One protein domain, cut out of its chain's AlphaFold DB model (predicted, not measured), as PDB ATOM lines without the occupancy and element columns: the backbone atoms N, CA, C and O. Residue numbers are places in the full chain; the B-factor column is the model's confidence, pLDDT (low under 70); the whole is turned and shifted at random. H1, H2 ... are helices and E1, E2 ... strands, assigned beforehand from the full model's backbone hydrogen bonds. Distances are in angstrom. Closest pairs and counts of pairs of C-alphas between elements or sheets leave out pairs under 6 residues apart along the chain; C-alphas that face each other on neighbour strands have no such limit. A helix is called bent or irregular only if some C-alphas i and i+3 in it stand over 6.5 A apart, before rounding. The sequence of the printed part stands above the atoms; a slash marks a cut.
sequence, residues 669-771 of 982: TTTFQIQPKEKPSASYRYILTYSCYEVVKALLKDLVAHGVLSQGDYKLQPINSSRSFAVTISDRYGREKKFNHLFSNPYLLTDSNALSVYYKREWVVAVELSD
ATOM      1  N   THR A 669     -10.676  71.054 -90.715       82.44
ATOM      2  CA  THR A 669     -10.776  69.764 -90.029       82.44
ATOM      3  C   THR A 669     -10.420  69.902 -88.551       82.44
ATOM      4  O   THR A 669      -9.272  70.140 -88.170       82.44
ATOM      5  N   THR A 670     -11.393  69.649 -87.681       88.94
ATOM      6  CA  THR A 670     -11.220  69.623 -86.228       88.94
ATOM      7  C   THR A 670     -11.375  68.203 -85.691       88.94
ATOM      8  O   THR A 670     -12.418  67.582 -85.838       88.94
ATOM      9  N   THR A 671     -10.346  67.680 -85.018       90.50
ATOM     10  CA  THR A 671     -10.377  66.341 -84.401       90.50
ATOM     11  C   THR A 671     -10.588  66.374 -82.888       90.50
ATOM     12  O   THR A 671      -9.932  67.145 -82.178       90.50
ATOM     13  N   PHE A 672     -11.446  65.480 -82.401       90.31
ATOM     14  CA  PHE A 672     -11.823  65.278 -81.007       90.31
ATOM     15  C   PHE A 672     -11.480  63.857 -80.565       90.31
ATOM     16  O   PHE A 672     -11.782  62.898 -81.265       90.31
ATOM     17  N   GLN A 673     -10.879  63.708 -79.386       87.25
ATOM     18  CA  GLN A 673     -10.730  62.401 -78.748       87.25
ATOM     19  C   GLN A 673     -11.992  62.084 -77.934       87.25
ATOM     20  O   GLN A 673     -12.542  62.984 -77.289       87.25
ATOM     21  N   ILE A 674     -12.437  60.829 -77.967       83.50
ATOM     22  CA  ILE A 674     -13.587  60.340 -77.198       83.50
ATOM     23  C   ILE A 674     -13.122  60.058 -75.771       83.50
ATOM     24  O   ILE A 674     -12.129  59.361 -75.578       83.50
ATOM     25  N   GLN A 675     -13.813  60.646 -74.791       70.81
ATOM     26  CA  GLN A 675     -13.554  60.472 -73.351       70.81
ATOM     27  C   GLN A 675     -12.058  60.514 -72.944       70.81
ATOM     28  O   GLN A 675     -11.542  59.577 -72.337       70.81
ATOM     29  N   PRO A 676     -11.317  61.591 -73.265       74.31
ATOM     30  CA  PRO A 676      -9.950  61.758 -72.776       74.31
ATOM     31  C   PRO A 676      -9.945  62.014 -71.255       74.31
ATOM     32  O   PRO A 676     -10.994  62.146 -70.627       74.31
ATOM     33  N   LYS A 677      -8.759  62.127 -70.637       79.06
ATOM     34  CA  LYS A 677      -8.644  62.464 -69.204       79.06
ATOM     35  C   LYS A 677      -9.433  63.736 -68.871       79.06
ATOM     36  O   LYS A 677      -9.239  64.766 -69.522       79.06
ATOM     37  N   GLU A 678     -10.274  63.654 -67.841       80.19
ATOM     38  CA  GLU A 678     -11.064  64.788 -67.367       80.19
ATOM     39  C   GLU A 678     -10.169  65.949 -66.918       80.19
ATOM     40  O   GLU A 678      -9.085  65.777 -66.354       80.19
ATOM     41  N   LYS A 679     -10.649  67.156 -67.196       80.88
ATOM     42  CA  LYS A 679     -10.066  68.438 -66.813       80.88
ATOM     43  C   LYS A 679     -11.138  69.280 -66.113       80.88
ATOM     44  O   LYS A 679     -12.323  68.959 -66.217       80.88
ATOM     45  N   PRO A 680     -10.756  70.362 -65.409       79.56
ATOM     46  CA  PRO A 680     -11.726  71.290 -64.838       79.56
ATOM     47  C   PRO A 680     -12.751  71.725 -65.887       79.56
ATOM     48  O   PRO A 680     -12.375  72.127 -66.990       79.56
ATOM     49  N   SER A 681     -14.035  71.607 -65.541       80.25
ATOM     50  CA  SER A 681     -15.139  71.955 -66.436       80.25
ATOM     51  C   SER A 681     -15.063  73.433 -66.812       80.25
ATOM     52  O   SER A 681     -15.029  74.297 -65.934       80.25
ATOM     53  N   ALA A 682     -15.041  73.713 -68.110       86.75
ATOM     54  CA  ALA A 682     -15.058  75.058 -68.664       86.75
ATOM     55  C   ALA A 682     -16.282  75.228 -69.567       86.75
ATOM     56  O   ALA A 682     -16.751  74.268 -70.180       86.75
ATOM     57  N   SER A 683     -16.817  76.446 -69.646       90.31
ATOM     58  CA  SER A 683     -17.944  76.756 -70.524       90.31
ATOM     59  C   SER A 683     -17.548  77.807 -71.550       90.31
ATOM     60  O   SER A 683     -17.028  78.862 -71.188       90.31
ATOM     61  N   TYR A 684     -17.807  77.517 -72.821       92.06
ATOM     62  CA  TYR A 684     -17.523  78.404 -73.946       92.06
ATOM     63  C   TYR A 684     -18.834  78.859 -74.575       92.06
ATOM     64  O   TYR A 684     -19.758  78.057 -74.727       92.06
ATOM     65  N   ARG A 685     -18.918  80.133 -74.967       93.19
ATOM     66  CA  ARG A 685     -20.109  80.714 -75.592       93.19
ATOM     67  C   ARG A 685     -19.754  81.339 -76.937       93.19
ATOM     68  O   ARG A 685     -18.944  82.257 -76.988       93.19
ATOM     69  N   TYR A 686     -20.426  80.890 -77.990       94.00
ATOM     70  CA  TYR A 686     -20.293  81.392 -79.359       94.00
ATOM     71  C   TYR A 686     -21.595  82.069 -79.778       94.00
ATOM     72  O   TYR A 686     -22.672  81.554 -79.481       94.00
ATOM     73  N   ILE A 687     -21.517  83.215 -80.454       91.06
ATOM     74  CA  ILE A 687     -22.683  83.895 -81.033       91.06
ATOM     75  C   ILE A 687     -22.587  83.772 -82.550       91.06
ATOM     76  O   ILE A 687     -21.606  84.218 -83.139       91.06
ATOM     77  N   LEU A 688     -23.600  83.166 -83.165       90.75
ATOM     78  CA  LEU A 688     -23.643  82.869 -84.597       90.75
ATOM     79  C   LEU A 688     -24.894  83.480 -85.236       90.75
ATOM     80  O   LEU A 688     -25.883  83.764 -84.554       90.75
ATOM     81  N   THR A 689     -24.853  83.682 -86.553       87.75
ATOM     82  CA  THR A 689     -26.030  84.083 -87.341       87.75
ATOM     83  C   THR A 689     -27.073  82.967 -87.346       87.75
ATOM     84  O   THR A 689     -26.725  81.792 -87.376       87.75
ATOM     85  N   TYR A 690     -28.359  83.321 -87.338       83.12
ATOM     86  CA  TYR A 690     -29.459  82.350 -87.293       83.12
ATOM     87  C   TYR A 690     -29.473  81.389 -88.493       83.12
ATOM     88  O   TYR A 690     -29.944  80.264 -88.363       83.12
ATOM     89  N   SER A 691     -28.880  81.776 -89.627       83.31
ATOM     90  CA  SER A 691     -28.689  80.885 -90.782       83.31
ATOM     91  C   SER A 691     -27.846  79.640 -90.471       83.31
ATOM     92  O   SER A 691     -27.973  78.648 -91.173       83.31
ATOM     93  N   CYS A 692     -27.038  79.641 -89.404       88.75
ATOM     94  CA  CYS A 692     -26.273  78.464 -88.977       88.75
ATOM     95  C   CYS A 692     -27.059  77.516 -88.054       88.75
ATOM     96  O   CYS A 692     -26.533  76.479 -87.656       88.75
ATOM     97  N   TYR A 693     -28.273  77.882 -87.624       85.38
ATOM     98  CA  TYR A 693     -28.934  77.237 -86.486       85.38
ATOM     99  C   TYR A 693     -29.171  75.737 -86.690       85.38
ATOM    100  O   TYR A 693     -28.771  74.939 -85.841       85.38
ATOM    101  N   GLU A 694     -29.780  75.343 -87.811       83.19
ATOM    102  CA  GLU A 694     -30.096  73.932 -88.064       83.19
ATOM    103  C   GLU A 694     -28.833  73.086 -88.288       83.19
ATOM    104  O   GLU A 694     -28.740  71.989 -87.738       83.19
ATOM    105  N   VAL A 695     -27.817  73.621 -88.974       86.75
ATOM    106  CA  VAL A 695     -26.528  72.935 -89.192       86.75
ATOM    107  C   VAL A 695     -25.789  72.721 -87.872       86.75
ATOM    108  O   VAL A 695     -25.369  71.611 -87.556       86.75
ATOM    109  N   VAL A 696     -25.673  73.761 -87.042       92.38
ATOM    110  CA  VAL A 696     -24.998  73.675 -85.737       92.38
ATOM    111  C   VAL A 696     -25.742  72.738 -84.787       92.38
ATOM    112  O   VAL A 696     -25.128  71.989 -84.031       92.38
ATOM    113  N   LYS A 697     -27.074  72.740 -84.830       89.31
ATOM    114  CA  LYS A 697     -27.910  71.811 -84.067       89.31
ATOM    115  C   LYS A 697     -27.703  70.362 -84.509       89.31
ATOM    116  O   LYS A 697     -27.615  69.495 -83.640       89.31
ATOM    117  N   ALA A 698     -27.612  70.097 -85.813       85.31
ATOM    118  CA  ALA A 698     -27.290  68.774 -86.346       85.31
ATOM    119  C   ALA A 698     -25.878  68.332 -85.926       85.31
ATOM    120  O   ALA A 698     -25.731  67.286 -85.300       85.31
ATOM    121  N   LEU A 699     -24.873  69.190 -86.117       91.75
ATOM    122  CA  LEU A 699     -23.488  68.959 -85.698       91.75
ATOM    123  C   LEU A 699     -23.370  68.578 -84.217       91.75
ATOM    124  O   LEU A 699     -22.713  67.605 -83.862       91.75
ATOM    125  N   LEU A 700     -24.011  69.337 -83.326       92.62
ATOM    126  CA  LEU A 700     -23.948  69.061 -81.890       92.62
ATOM    127  C   LEU A 700     -24.643  67.744 -81.527       92.62
ATOM    128  O   LEU A 700     -24.174  67.044 -80.631       92.62
ATOM    129  N   LYS A 701     -25.728  67.379 -82.223       87.19
ATOM    130  CA  LYS A 701     -26.350  66.055 -82.079       87.19
ATOM    131  C   LYS A 701     -25.413  64.942 -82.542       87.19
ATOM    132  O   LYS A 701     -25.280  63.957 -81.820       87.19
ATOM    133  N   ASP A 702     -24.725  65.118 -83.665       85.00
ATOM    134  CA  ASP A 702     -23.767  64.131 -84.170       85.00
ATOM    135  C   ASP A 702     -22.581  63.963 -83.223       85.00
ATOM    136  O   ASP A 702     -22.189  62.838 -82.922       85.00
ATOM    137  N   LEU A 703     -22.058  65.054 -82.660       90.44
ATOM    138  CA  LEU A 703     -21.014  64.989 -81.635       90.44
ATOM    139  C   LEU A 703     -21.477  64.257 -80.366       90.44
ATOM    140  O   LEU A 703     -20.659  63.599 -79.722       90.44
ATOM    141  N   VAL A 704     -22.764  64.331 -80.009       87.38
ATOM    142  CA  VAL A 704     -23.329  63.506 -78.928       87.38
ATOM    143  C   VAL A 704     -23.406  62.038 -79.335       87.38
ATOM    144  O   VAL A 704     -22.961  61.175 -78.583       87.38
ATOM    145  N   ALA A 705     -23.909  61.745 -80.536       78.62
ATOM    146  CA  ALA A 705     -24.003  60.379 -81.052       78.62
ATOM    147  C   ALA A 705     -22.630  59.685 -81.148       78.62
ATOM    148  O   ALA A 705     -22.531  58.481 -80.932       78.62
ATOM    149  N   HIS A 706     -21.567  60.452 -81.408       82.25
ATOM    150  CA  HIS A 706     -20.186  59.971 -81.474       82.25
ATOM    151  C   HIS A 706     -19.441  60.011 -80.120       82.25
ATOM    152  O   HIS A 706     -18.226  59.820 -80.073       82.25
ATOM    153  N   GLY A 707     -20.127  60.309 -79.010       84.00
ATOM    154  CA  GLY A 707     -19.535  60.308 -77.666       84.00
ATOM    155  C   GLY A 707     -18.522  61.431 -77.399       84.00
ATOM    156  O   GLY A 707     -17.775  61.375 -76.420       84.00
ATOM    157  N   VAL A 708     -18.475  62.462 -78.250       87.25
ATOM    158  CA  VAL A 708     -17.651  63.662 -78.035       87.25
ATOM    159  C   VAL A 708     -18.300  64.571 -76.987       87.25
ATOM    160  O   VAL A 708     -17.602  65.171 -76.166       87.25
ATOM    161  N   LEU A 709     -19.626  64.676 -76.999       88.62
ATOM    162  CA  LEU A 709     -20.420  65.434 -76.031       88.62
ATOM    163  C   LEU A 709     -21.435  64.513 -75.347       88.62
ATOM    164  O   LEU A 709     -21.863  63.519 -75.924       88.62
ATOM    165  N   SER A 710     -21.862  64.861 -74.137       85.81
ATOM    166  CA  SER A 710     -23.002  64.217 -73.479       85.81
ATOM    167  C   SER A 710     -24.280  65.023 -73.692       85.81
ATOM    168  O   SER A 710     -24.259  66.231 -73.950       85.81
ATOM    169  N   GLN A 711     -25.428  64.368 -73.531       79.12
ATOM    170  CA  GLN A 711     -26.719  65.044 -73.572       79.12
ATOM    171  C   GLN A 711     -26.815  66.044 -72.405       79.12
ATOM    172  O   GLN A 711     -26.827  65.655 -71.240       79.12
ATOM    173  N   GLY A 712     -26.825  67.344 -72.723       82.50
ATOM    174  CA  GLY A 712     -26.772  68.444 -71.747       82.50
ATOM    175  C   GLY A 712     -25.444  69.217 -71.701       82.50
ATOM    176  O   GLY A 712     -25.400  70.289 -71.097       82.50
ATOM    177  N   ASP A 713     -24.397  68.744 -72.388       88.12
ATOM    178  CA  ASP A 713     -23.111  69.451 -72.505       88.12
ATOM    179  C   ASP A 713     -23.164  70.633 -73.490       88.12
ATOM    180  O   ASP A 713     -22.175  71.336 -73.668       88.12
ATOM    181  N   TYR A 714     -24.307  70.906 -74.120       93.25
ATOM    182  CA  TYR A 714     -24.500  72.114 -74.916       93.25
ATOM    183  C   TYR A 714     -25.891  72.723 -74.720       93.25
ATOM    184  O   TYR A 714     -26.850  72.042 -74.353       93.25
ATOM    185  N   LYS A 715     -26.008  74.027 -74.988       91.56
ATOM    186  CA  LYS A 715     -27.271  74.772 -75.032       91.56
ATOM    187  C   LYS A 715     -27.299  75.674 -76.257       91.56
ATOM    188  O   LYS A 715     -26.360  76.434 -76.483       91.56
ATOM    189  N   LEU A 716     -28.400  75.619 -76.995       90.69
ATOM    190  CA  LEU A 716     -28.734  76.586 -78.035       90.69
ATOM    191  C   LEU A 716     -29.757  77.561 -77.460       90.69
ATOM    192  O   LEU A 716     -30.782  77.131 -76.935       90.69
ATOM    193  N   GLN A 717     -29.465  78.857 -77.500       86.94
ATOM    194  CA  GLN A 717     -30.322  79.881 -76.906       86.94
ATOM    195  C   GLN A 717     -30.525  81.042 -77.881       86.94
ATOM    196  O   GLN A 717     -29.541  81.533 -78.439       86.94
ATOM    197  N   PRO A 718     -31.760  81.534 -78.066       75.69
ATOM    198  CA  PRO A 718     -31.964  82.813 -78.731       75.69
ATOM    199  C   PRO A 718     -31.301  83.923 -77.906       75.69
ATOM    200  O   PRO A 718     -31.250  83.861 -76.674       75.69
ATOM    201  N   ILE A 719     -30.771  84.937 -78.583       79.62
ATOM    202  CA  ILE A 719     -30.290  86.164 -77.939       79.62
ATOM    203  C   ILE A 719     -31.209  87.330 -78.315       79.62
ATOM    204  O   ILE A 719     -32.063  87.176 -79.182       79.62
ATOM    205  N   ASN A 720     -31.054  88.497 -77.677       72.31
ATOM    206  CA  ASN A 720     -31.834  89.713 -77.973       72.31
ATOM    207  C   ASN A 720     -31.443  90.339 -79.336       72.31
ATOM    208  O   ASN A 720     -31.100  91.513 -79.429       72.31
ATOM    209  N   SER A 721     -31.438  89.525 -80.390       70.56
ATOM    210  CA  SER A 721     -31.231  89.861 -81.793       70.56
ATOM    211  C   SER A 721     -32.012  88.842 -82.620       70.56
ATOM    212  O   SER A 721     -31.826  87.638 -82.461       70.56
ATOM    213  N   SER A 722     -32.857  89.309 -83.537       66.88
ATOM    214  CA  SER A 722     -33.672  88.449 -84.409       66.88
ATOM    215  C   SER A 722     -32.865  87.682 -85.464       66.88
ATOM    216  O   SER A 722     -33.429  86.877 -86.197       66.88
ATOM    217  N   ARG A 723     -31.553  87.927 -85.565       77.00
ATOM    218  CA  ARG A 723     -30.671  87.331 -86.581       77.00
ATOM    219  C   ARG A 723     -29.547  86.491 -85.990       77.00
ATOM    220  O   ARG A 723     -28.631  86.111 -86.715       77.00
ATOM    221  N   SER A 724     -29.570  86.215 -84.688       85.88
ATOM    222  CA  SER A 724     -28.449  85.554 -84.024       85.88
ATOM    223  C   SER A 724     -28.900  84.628 -82.901       85.88
ATOM    224  O   SER A 724     -29.925  84.852 -82.260       85.88
ATOM    225  N   PHE A 725     -28.098  83.606 -82.626       91.38
ATOM    226  CA  PHE A 725     -28.290  82.697 -81.499       91.38
ATOM    227  C   PHE A 725     -26.955  82.423 -80.808       91.38
ATOM    228  O   PHE A 725     -25.885  82.625 -81.383       91.38
ATOM    229  N   ALA A 726     -27.019  81.990 -79.552       91.56
ATOM    230  CA  ALA A 726     -25.859  81.582 -78.780       91.56
ATOM    231  C   ALA A 726     -25.766  80.055 -78.691       91.56
ATOM    232  O   ALA A 726     -26.738  79.383 -78.343       91.56
ATOM    233  N   VAL A 727     -24.566  79.532 -78.933       94.31
ATOM    234  CA  VAL A 727     -24.161  78.159 -78.632       94.31
ATOM    235  C   VAL A 727     -23.325  78.205 -77.366       94.31
ATOM    236  O   VAL A 727     -22.277  78.844 -77.341       94.31
ATOM    237  N   THR A 728     -23.768  77.537 -76.310       93.50
ATOM    238  CA  THR A 728     -22.972  77.355 -75.092       93.50
ATOM    239  C   THR A 728     -22.538  75.903 -75.020       93.50
ATOM    240  O   THR A 728     -23.397  75.032 -75.091       93.50
ATOM    241  N   ILE A 729     -21.242  75.637 -74.875       93.50
ATOM    242  CA  ILE A 729     -20.683  74.289 -74.714       93.50
ATOM    243  C   ILE A 729     -20.066  74.189 -73.324       93.50
ATOM    244  O   ILE A 729     -19.276  75.043 -72.936       93.50
ATOM    245  N   SER A 730     -20.435  73.151 -72.586       90.62
ATOM    246  CA  SER A 730     -19.834  72.736 -71.324       90.62
ATOM    247  C   SER A 730     -18.845  71.616 -71.617       90.62
ATOM    248  O   SER A 730     -19.224  70.539 -72.070       90.62
ATOM    249  N   ASP A 731     -17.567  71.862 -71.382       87.94
ATOM    250  CA  ASP A 731     -16.492  70.968 -71.774       87.94
ATOM    251  C   ASP A 731     -15.666  70.533 -70.566       87.94
ATOM    252  O   ASP A 731     -15.030  71.341 -69.890       87.94
ATOM    253  N   ARG A 732     -15.647  69.222 -70.325       85.12
ATOM    254  CA  ARG A 732     -14.945  68.588 -69.196       85.12
ATOM    255  C   ARG A 732     -13.576  68.030 -69.576       85.12
ATOM    256  O   ARG A 732     -12.954  67.318 -68.798       85.12
ATOM    257  N   TYR A 733     -13.108  68.325 -70.787       87.06
ATOM    258  CA  TYR A 733     -11.936  67.676 -71.374       87.06
ATOM    259  C   TYR A 733     -10.891  68.671 -71.915       87.06
ATOM    260  O   TYR A 733      -9.850  68.264 -72.436       87.06
ATOM    261  N   GLY A 734     -11.123  69.981 -71.770       84.25
ATOM    262  CA  GLY A 734     -10.184  71.049 -72.145       84.25
ATOM    263  C   GLY A 734      -9.895  71.126 -73.647       84.25
ATOM    264  O   GLY A 734      -8.736  71.131 -74.067       84.25
ATOM    265  N   ARG A 735     -10.961  71.168 -74.443       89.38
ATOM    266  CA  ARG A 735     -11.038  71.185 -75.909       89.38
ATOM    267  C   ARG A 735     -11.408  72.568 -76.463       89.38
ATOM    268  O   ARG A 735     -11.775  72.668 -77.629       89.38
ATOM    269  N   GLU A 736     -11.261  73.635 -75.675       87.81
ATOM    270  CA  GLU A 736     -11.528  75.032 -76.066       87.81
ATOM    271  C   GLU A 736     -10.988  75.378 -77.457       87.81
ATOM    272  O   GLU A 736     -11.737  75.782 -78.338       87.81
ATOM    273  N   LYS A 737      -9.690  75.138 -77.691       88.31
ATOM    274  CA  LYS A 737      -9.036  75.447 -78.972       88.31
ATOM    275  C   LYS A 737      -9.689  74.735 -80.161       88.31
ATOM    276  O   LYS A 737      -9.669  75.270 -81.261       88.31
ATOM    277  N   LYS A 738     -10.259  73.544 -79.947       90.94
ATOM    278  CA  LYS A 738     -10.950  72.767 -80.986       90.94
ATOM    279  C   LYS A 738     -12.311  73.379 -81.301       90.94
ATOM    280  O   LYS A 738     -12.614  73.580 -82.468       90.94
ATOM    281  N   PHE A 739     -13.091  73.745 -80.287       90.94
ATOM    282  CA  PHE A 739     -14.369  74.425 -80.504       90.94
ATOM    283  C   PHE A 739     -14.185  75.839 -81.077       90.94
ATOM    284  O   PHE A 739     -14.879  76.193 -82.023       90.94
ATOM    285  N   ASN A 740     -13.193  76.601 -80.603       89.69
ATOM    286  CA  ASN A 740     -12.847  77.907 -81.173       89.69
ATOM    287  C   ASN A 740     -12.499  77.800 -82.660       89.69
ATOM    288  O   ASN A 740     -12.914  78.646 -83.442       89.69
ATOM    289  N   HIS A 741     -11.759  76.759 -83.049       87.56
ATOM    290  CA  HIS A 741     -11.433  76.512 -84.449       87.56
ATOM    291  C   HIS A 741     -12.663  76.098 -85.268       87.56
ATOM    292  O   HIS A 741     -12.872  76.608 -86.359       87.56
ATOM    293  N   LEU A 742     -13.523  75.234 -84.726       87.69
ATOM    294  CA  LEU A 742     -14.745  74.789 -85.398       87.69
ATOM    295  C   LEU A 742     -15.726  75.941 -85.675       87.69
ATOM    296  O   LEU A 742     -16.366  75.971 -86.721       87.69
ATOM    297  N   PHE A 743     -15.825  76.906 -84.757       89.50
ATOM    298  CA  PHE A 743     -16.718  78.063 -84.876       89.50
ATOM    299  C   PHE A 743     -16.037  79.331 -85.417       89.50
ATOM    300  O   PHE A 743     -16.661  80.393 -85.413       89.50
ATOM    301  N   SER A 744     -14.787  79.262 -85.898       83.94
ATOM    302  CA  SER A 744     -14.071  80.452 -86.390       83.94
ATOM    303  C   SER A 744     -14.564  80.957 -87.748       83.94
ATOM    304  O   SER A 744     -14.337  82.120 -88.064       83.94
ATOM    305  N   ASN A 745     -15.255  80.117 -88.530       80.06
ATOM    306  CA  ASN A 745     -15.762  80.438 -89.870       80.06
ATOM    307  C   ASN A 745     -17.280  80.194 -89.967       80.06
ATOM    308  O   ASN A 745     -17.709  79.165 -90.487       80.06
ATOM    309  N   PRO A 746     -18.122  81.129 -89.482       81.25
ATOM    310  CA  PRO A 746     -19.573  80.937 -89.416       81.25
ATOM    311  C   PRO A 746     -20.246  80.684 -90.771       81.25
ATOM    312  O   PRO A 746     -21.278  80.026 -90.817       81.25
ATOM    313  N   TYR A 747     -19.676  81.179 -91.874       79.19
ATOM    314  CA  TYR A 747     -20.228  80.972 -93.217       79.19
ATOM    315  C   TYR A 747     -20.161  79.505 -93.667       79.19
ATOM    316  O   TYR A 747     -21.054  79.048 -94.363       79.19
ATOM    317  N   LEU A 748     -19.168  78.730 -93.218       80.12
ATOM    318  CA  LEU A 748     -19.100  77.292 -93.519       80.12
ATOM    319  C   LEU A 748     -20.200  76.502 -92.796       80.12
ATOM    320  O   LEU A 748     -20.536  75.395 -93.189       80.12
ATOM    321  N   LEU A 749     -20.778  77.082 -91.741       84.62
ATOM    322  CA  LEU A 749     -21.848  76.487 -90.948       84.62
ATOM    323  C   LEU A 749     -23.245  76.878 -91.452       84.62
ATOM    324  O   LEU A 749     -24.220  76.605 -90.757       84.62
ATOM    325  N   THR A 750     -23.370  77.555 -92.599       81.06
ATOM    326  CA  THR A 750     -24.683  77.849 -93.204       81.06
ATOM    327  C   THR A 750     -25.144  76.791 -94.200       81.06
ATOM    328  O   THR A 750     -26.325  76.766 -94.523       81.06
ATOM    329  N   ASP A 751     -24.241  75.928 -94.667       72.62
ATOM    330  CA  ASP A 751     -24.548  74.818 -95.567       72.62
ATOM    331  C   ASP A 751     -24.344  73.487 -94.833       72.62
ATOM    332  O   ASP A 751     -23.249  73.188 -94.357       72.62
ATOM    333  N   SER A 752     -25.404  72.685 -94.713       70.56
ATOM    334  CA  SER A 752     -25.314  71.358 -94.097       70.56
ATOM    335  C   SER A 752     -24.465  70.388 -94.913       70.56
ATOM    336  O   SER A 752     -23.865  69.493 -94.327       70.56
ATOM    337  N   ASN A 753     -24.391  70.563 -96.236       63.78
ATOM    338  CA  ASN A 753     -23.641  69.676 -97.127       63.78
ATOM    339  C   ASN A 753     -22.132  69.940 -97.065       63.78
ATOM    340  O   ASN A 753     -21.333  69.082 -97.427       63.78
ATOM    341  N   ALA A 754     -21.726  71.100 -96.545       69.06
ATOM    342  CA  ALA A 754     -20.327  71.404 -96.285       69.06
ATOM    343  C   ALA A 754     -19.784  70.690 -95.033       69.06
ATOM    344  O   ALA A 754     -18.573  70.710 -94.825       69.06
ATOM    345  N   LEU A 755     -20.640  70.076 -94.202       81.69
ATOM    346  CA  LEU A 755     -20.277  69.470 -92.920       81.69
ATOM    347  C   LEU A 755     -20.194  67.940 -93.002       81.69
ATOM    348  O   LEU A 755     -21.139  67.271 -93.403       81.69
ATOM    349  N   SER A 756     -19.099  67.369 -92.499       79.50
ATOM    350  CA  SER A 756     -18.943  65.921 -92.310       79.50
ATOM    351  C   SER A 756     -18.426  65.588 -90.911       79.50
ATOM    352  O   SER A 756     -17.451  66.178 -90.445       79.50
ATOM    353  N   VAL A 757     -19.060  64.620 -90.237       82.56
ATOM    354  CA  VAL A 757     -18.633  64.095 -88.927       82.56
ATOM    355  C   VAL A 757     -18.398  62.595 -89.047       82.56
ATOM    356  O   VAL A 757     -19.302  61.853 -89.422       82.56
ATOM    357  N   TYR A 758     -17.184  62.138 -88.745       78.56
ATOM    358  CA  TYR A 758     -16.813  60.730 -88.898       78.56
ATOM    359  C   TYR A 758     -15.740  60.295 -87.899       78.56
ATOM    360  O   TYR A 758     -14.944  61.096 -87.404       78.56
ATOM    361  N   TYR A 759     -15.673  58.995 -87.614       76.81
ATOM    362  CA  TYR A 759     -14.554  58.415 -86.876       76.81
ATOM    363  C   TYR A 759     -13.306  58.400 -87.762       76.81
ATOM    364  O   TYR A 759     -13.259  57.714 -88.778       76.81
ATOM    365  N   LYS A 760     -12.265  59.130 -87.359       77.81
ATOM    366  CA  LYS A 760     -10.937  59.044 -87.983       77.81
ATOM    367  C   LYS A 760     -10.168  57.819 -87.481       77.81
ATOM    368  O   LYS A 760      -9.338  57.271 -88.198       77.81
ATOM    369  N   ARG A 761     -10.402  57.438 -86.220       76.50
ATOM    370  CA  ARG A 761      -9.910  56.229 -85.533       76.50
ATOM    371  C   ARG A 761     -10.937  55.836 -84.467       76.50
ATOM    372  O   ARG A 761     -11.758  56.670 -84.102       76.50
ATOM    373  N   GLU A 762     -10.825  54.632 -83.908       70.88
ATOM    374  CA  GLU A 762     -11.741  54.090 -82.881       70.88
ATOM    375  C   GLU A 762     -12.054  55.082 -81.737       70.88
ATOM    376  O   GLU A 762     -13.192  55.189 -81.299       70.88
ATOM    377  N   TRP A 763     -11.071  55.891 -81.324       82.00
ATOM    378  CA  TRP A 763     -11.200  56.859 -80.223       82.00
ATOM    379  C   TRP A 763     -11.091  58.327 -80.664       82.00
ATOM    380  O   TRP A 763     -10.870  59.208 -79.830       82.00
ATOM    381  N   VAL A 764     -11.173  58.611 -81.972       86.00
ATOM    382  CA  VAL A 764     -10.979  59.957 -82.535       86.00
ATOM    383  C   VAL A 764     -12.041  60.271 -83.582       86.00
ATOM    384  O   VAL A 764     -12.089  59.638 -84.632       86.00
ATOM    385  N   VAL A 765     -12.816  61.323 -83.338       87.00
ATOM    386  CA  VAL A 765     -13.847  61.854 -84.239       87.00
ATOM    387  C   VAL A 765     -13.297  63.083 -84.952       87.00
ATOM    388  O   VAL A 765     -12.705  63.956 -84.318       87.00
ATOM    389  N   ALA A 766     -13.461  63.161 -86.265       88.19
ATOM    390  CA  ALA A 766     -13.155  64.336 -87.068       88.19
ATOM    391  C   ALA A 766     -14.451  65.055 -87.451       88.19
ATOM    392  O   ALA A 766     -15.455  64.419 -87.760       88.19
ATOM    393  N   VAL A 767     -14.400  66.383 -87.417       88.75
ATOM    394  CA  VAL A 767     -15.396  67.278 -87.999       88.75
ATOM    395  C   VAL A 767     -14.712  68.034 -89.120       88.75
ATOM    396  O   VAL A 767     -13.681  68.660 -88.881       88.75
ATOM    397  N   GLU A 768     -15.261  67.971 -90.319       85.75
ATOM    398  CA  GLU A 768     -14.697  68.574 -91.519       85.75
ATOM    399  C   GLU A 768     -15.704  69.537 -92.144       85.75
ATOM    400  O   GLU A 768     -16.874  69.193 -92.296       85.75
ATOM    401  N   LEU A 769     -15.243  70.750 -92.456       82.25
ATOM    402  CA  LEU A 769     -16.018  71.790 -93.127       82.25
ATOM    403  C   LEU A 769     -15.362  72.133 -94.470       82.25
ATOM    404  O   LEU A 769     -14.215  72.592 -94.499       82.25
ATOM    405  N   SER A 770     -16.075  71.892 -95.572       77.12
ATOM    406  CA  SER A 770     -15.572  72.109 -96.933       77.12
ATOM    407  C   SER A 770     -15.625  73.587 -97.318       77.12
ATOM    408  O   SER A 770     -16.705  74.160 -97.437       77.12
ATOM    409  N   ASP A 771     -14.461  74.203 -97.544       81.62
ATOM    410  CA  ASP A 771     -14.380  75.561 -98.099       81.62
ATOM    411  C   ASP A 771     -14.389  75.517 -99.632       81.62
ATOM    412  O   ASP A 771     -13.592  74.805-100.246       81.62
TER     413      ASP A 771
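AT A GLANCE: This is residues 669 to 771 of the 982 residues of an uncharacterized protein of Ruminococcaceae bacterium P7 (UniProt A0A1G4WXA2). Two small three-stranded sheets, E2 E4 E3 and E1 E6 E5, stand with two helices between them: H1 and H2 lie over the same face of each sheet, well separated from each other. The short H3 sits at the rim, grazing both sheets and touching H1. The printed part has 103 residues with three named helices and six named strands, in the order E1 E2 H1 E3 E4 H2 H3 E5 E6; both sheets are antiparallel, and the class is mixed, helices and strands. The whole is compact, with a radius of gyration of the C-alphas of 13.1 A and spans of 39 by 29 by 21 A.

IN THESE COORDINATES: Start with the sheet E2 E4 E3: find C-alpha 682 at (-15.058, 75.058, -68.664), where E2 begins, residues 682 to 689, 23.5 A long. Beside it is E4, residues 724 to 731, 22.5 A, and then E3, residues 714 to 718. H1, residues 690 to 705, runs 23.5 A from C-alpha 690 at (-29.459, 82.350, -87.293); it is irregular, with C-alphas 691 and 694 7.6 A apart. H2 is residues 736 to 742 and H3 residues 746 to 749. The other sheet holds E1, residues 669 to 673, E6, residues 764 to 769, 16.7 A, and E5, residues 755 to 761, 18.4 A; E6 ends at C-alpha 769 (-16.018, 71.790, -93.127).

HOW THE PARTS SIT: In the sheet E2 E4 E3, look at N 684 and O 729, 2.9 A apart, and, in the hairpin of E3 and E4, at N 717 and O 726, 2.9 A. E2, H1 and E3 form a split strand-helix-strand unit, two strands running the same way with E4 between them, and its crossover is right-handed. H1 is on this sheet at a height of 9.6 A, over E4 and along the strands at 11 degrees to E4 on the local plane; H1 and the sheet form two layers, a sheet with a helix on one face. H2 is on the same face, at a height of 9.7 A. In the other sheet, N 670 and O 767 of E1 and E6 are 2.8 A apart, and N 758 and O 766 of the hairpin E5 and E6 are 3.0 A apart. H1 and H2 are on the same face of this sheet, again two layers: H1 over E6 and E5 at a height of 9.7 A, H2 over E1 at 8.6 A, where the closest C-alphas, of Thr 670 and Lys 738, are 6.1 A apart. H1 and H2 are apart. H3 touches H1 with residues 692 to 696 of H1 alone, the closest C-alphas being those of Cys 692 and Leu 749, 5.2 A. Every O i to N i+4 pair of H2 is within hydrogen-bond range, in H1 10 of 12, and H3 is too short for such a pair.

THE WHOLE: The C-alphas farthest apart, of Asn 720 and Glu 762, are 41.2 A apart. The printed part has no cut and no long link. Mean pLDDT of the printed part is 84.3; residues 722, 753 and 754 are under 70.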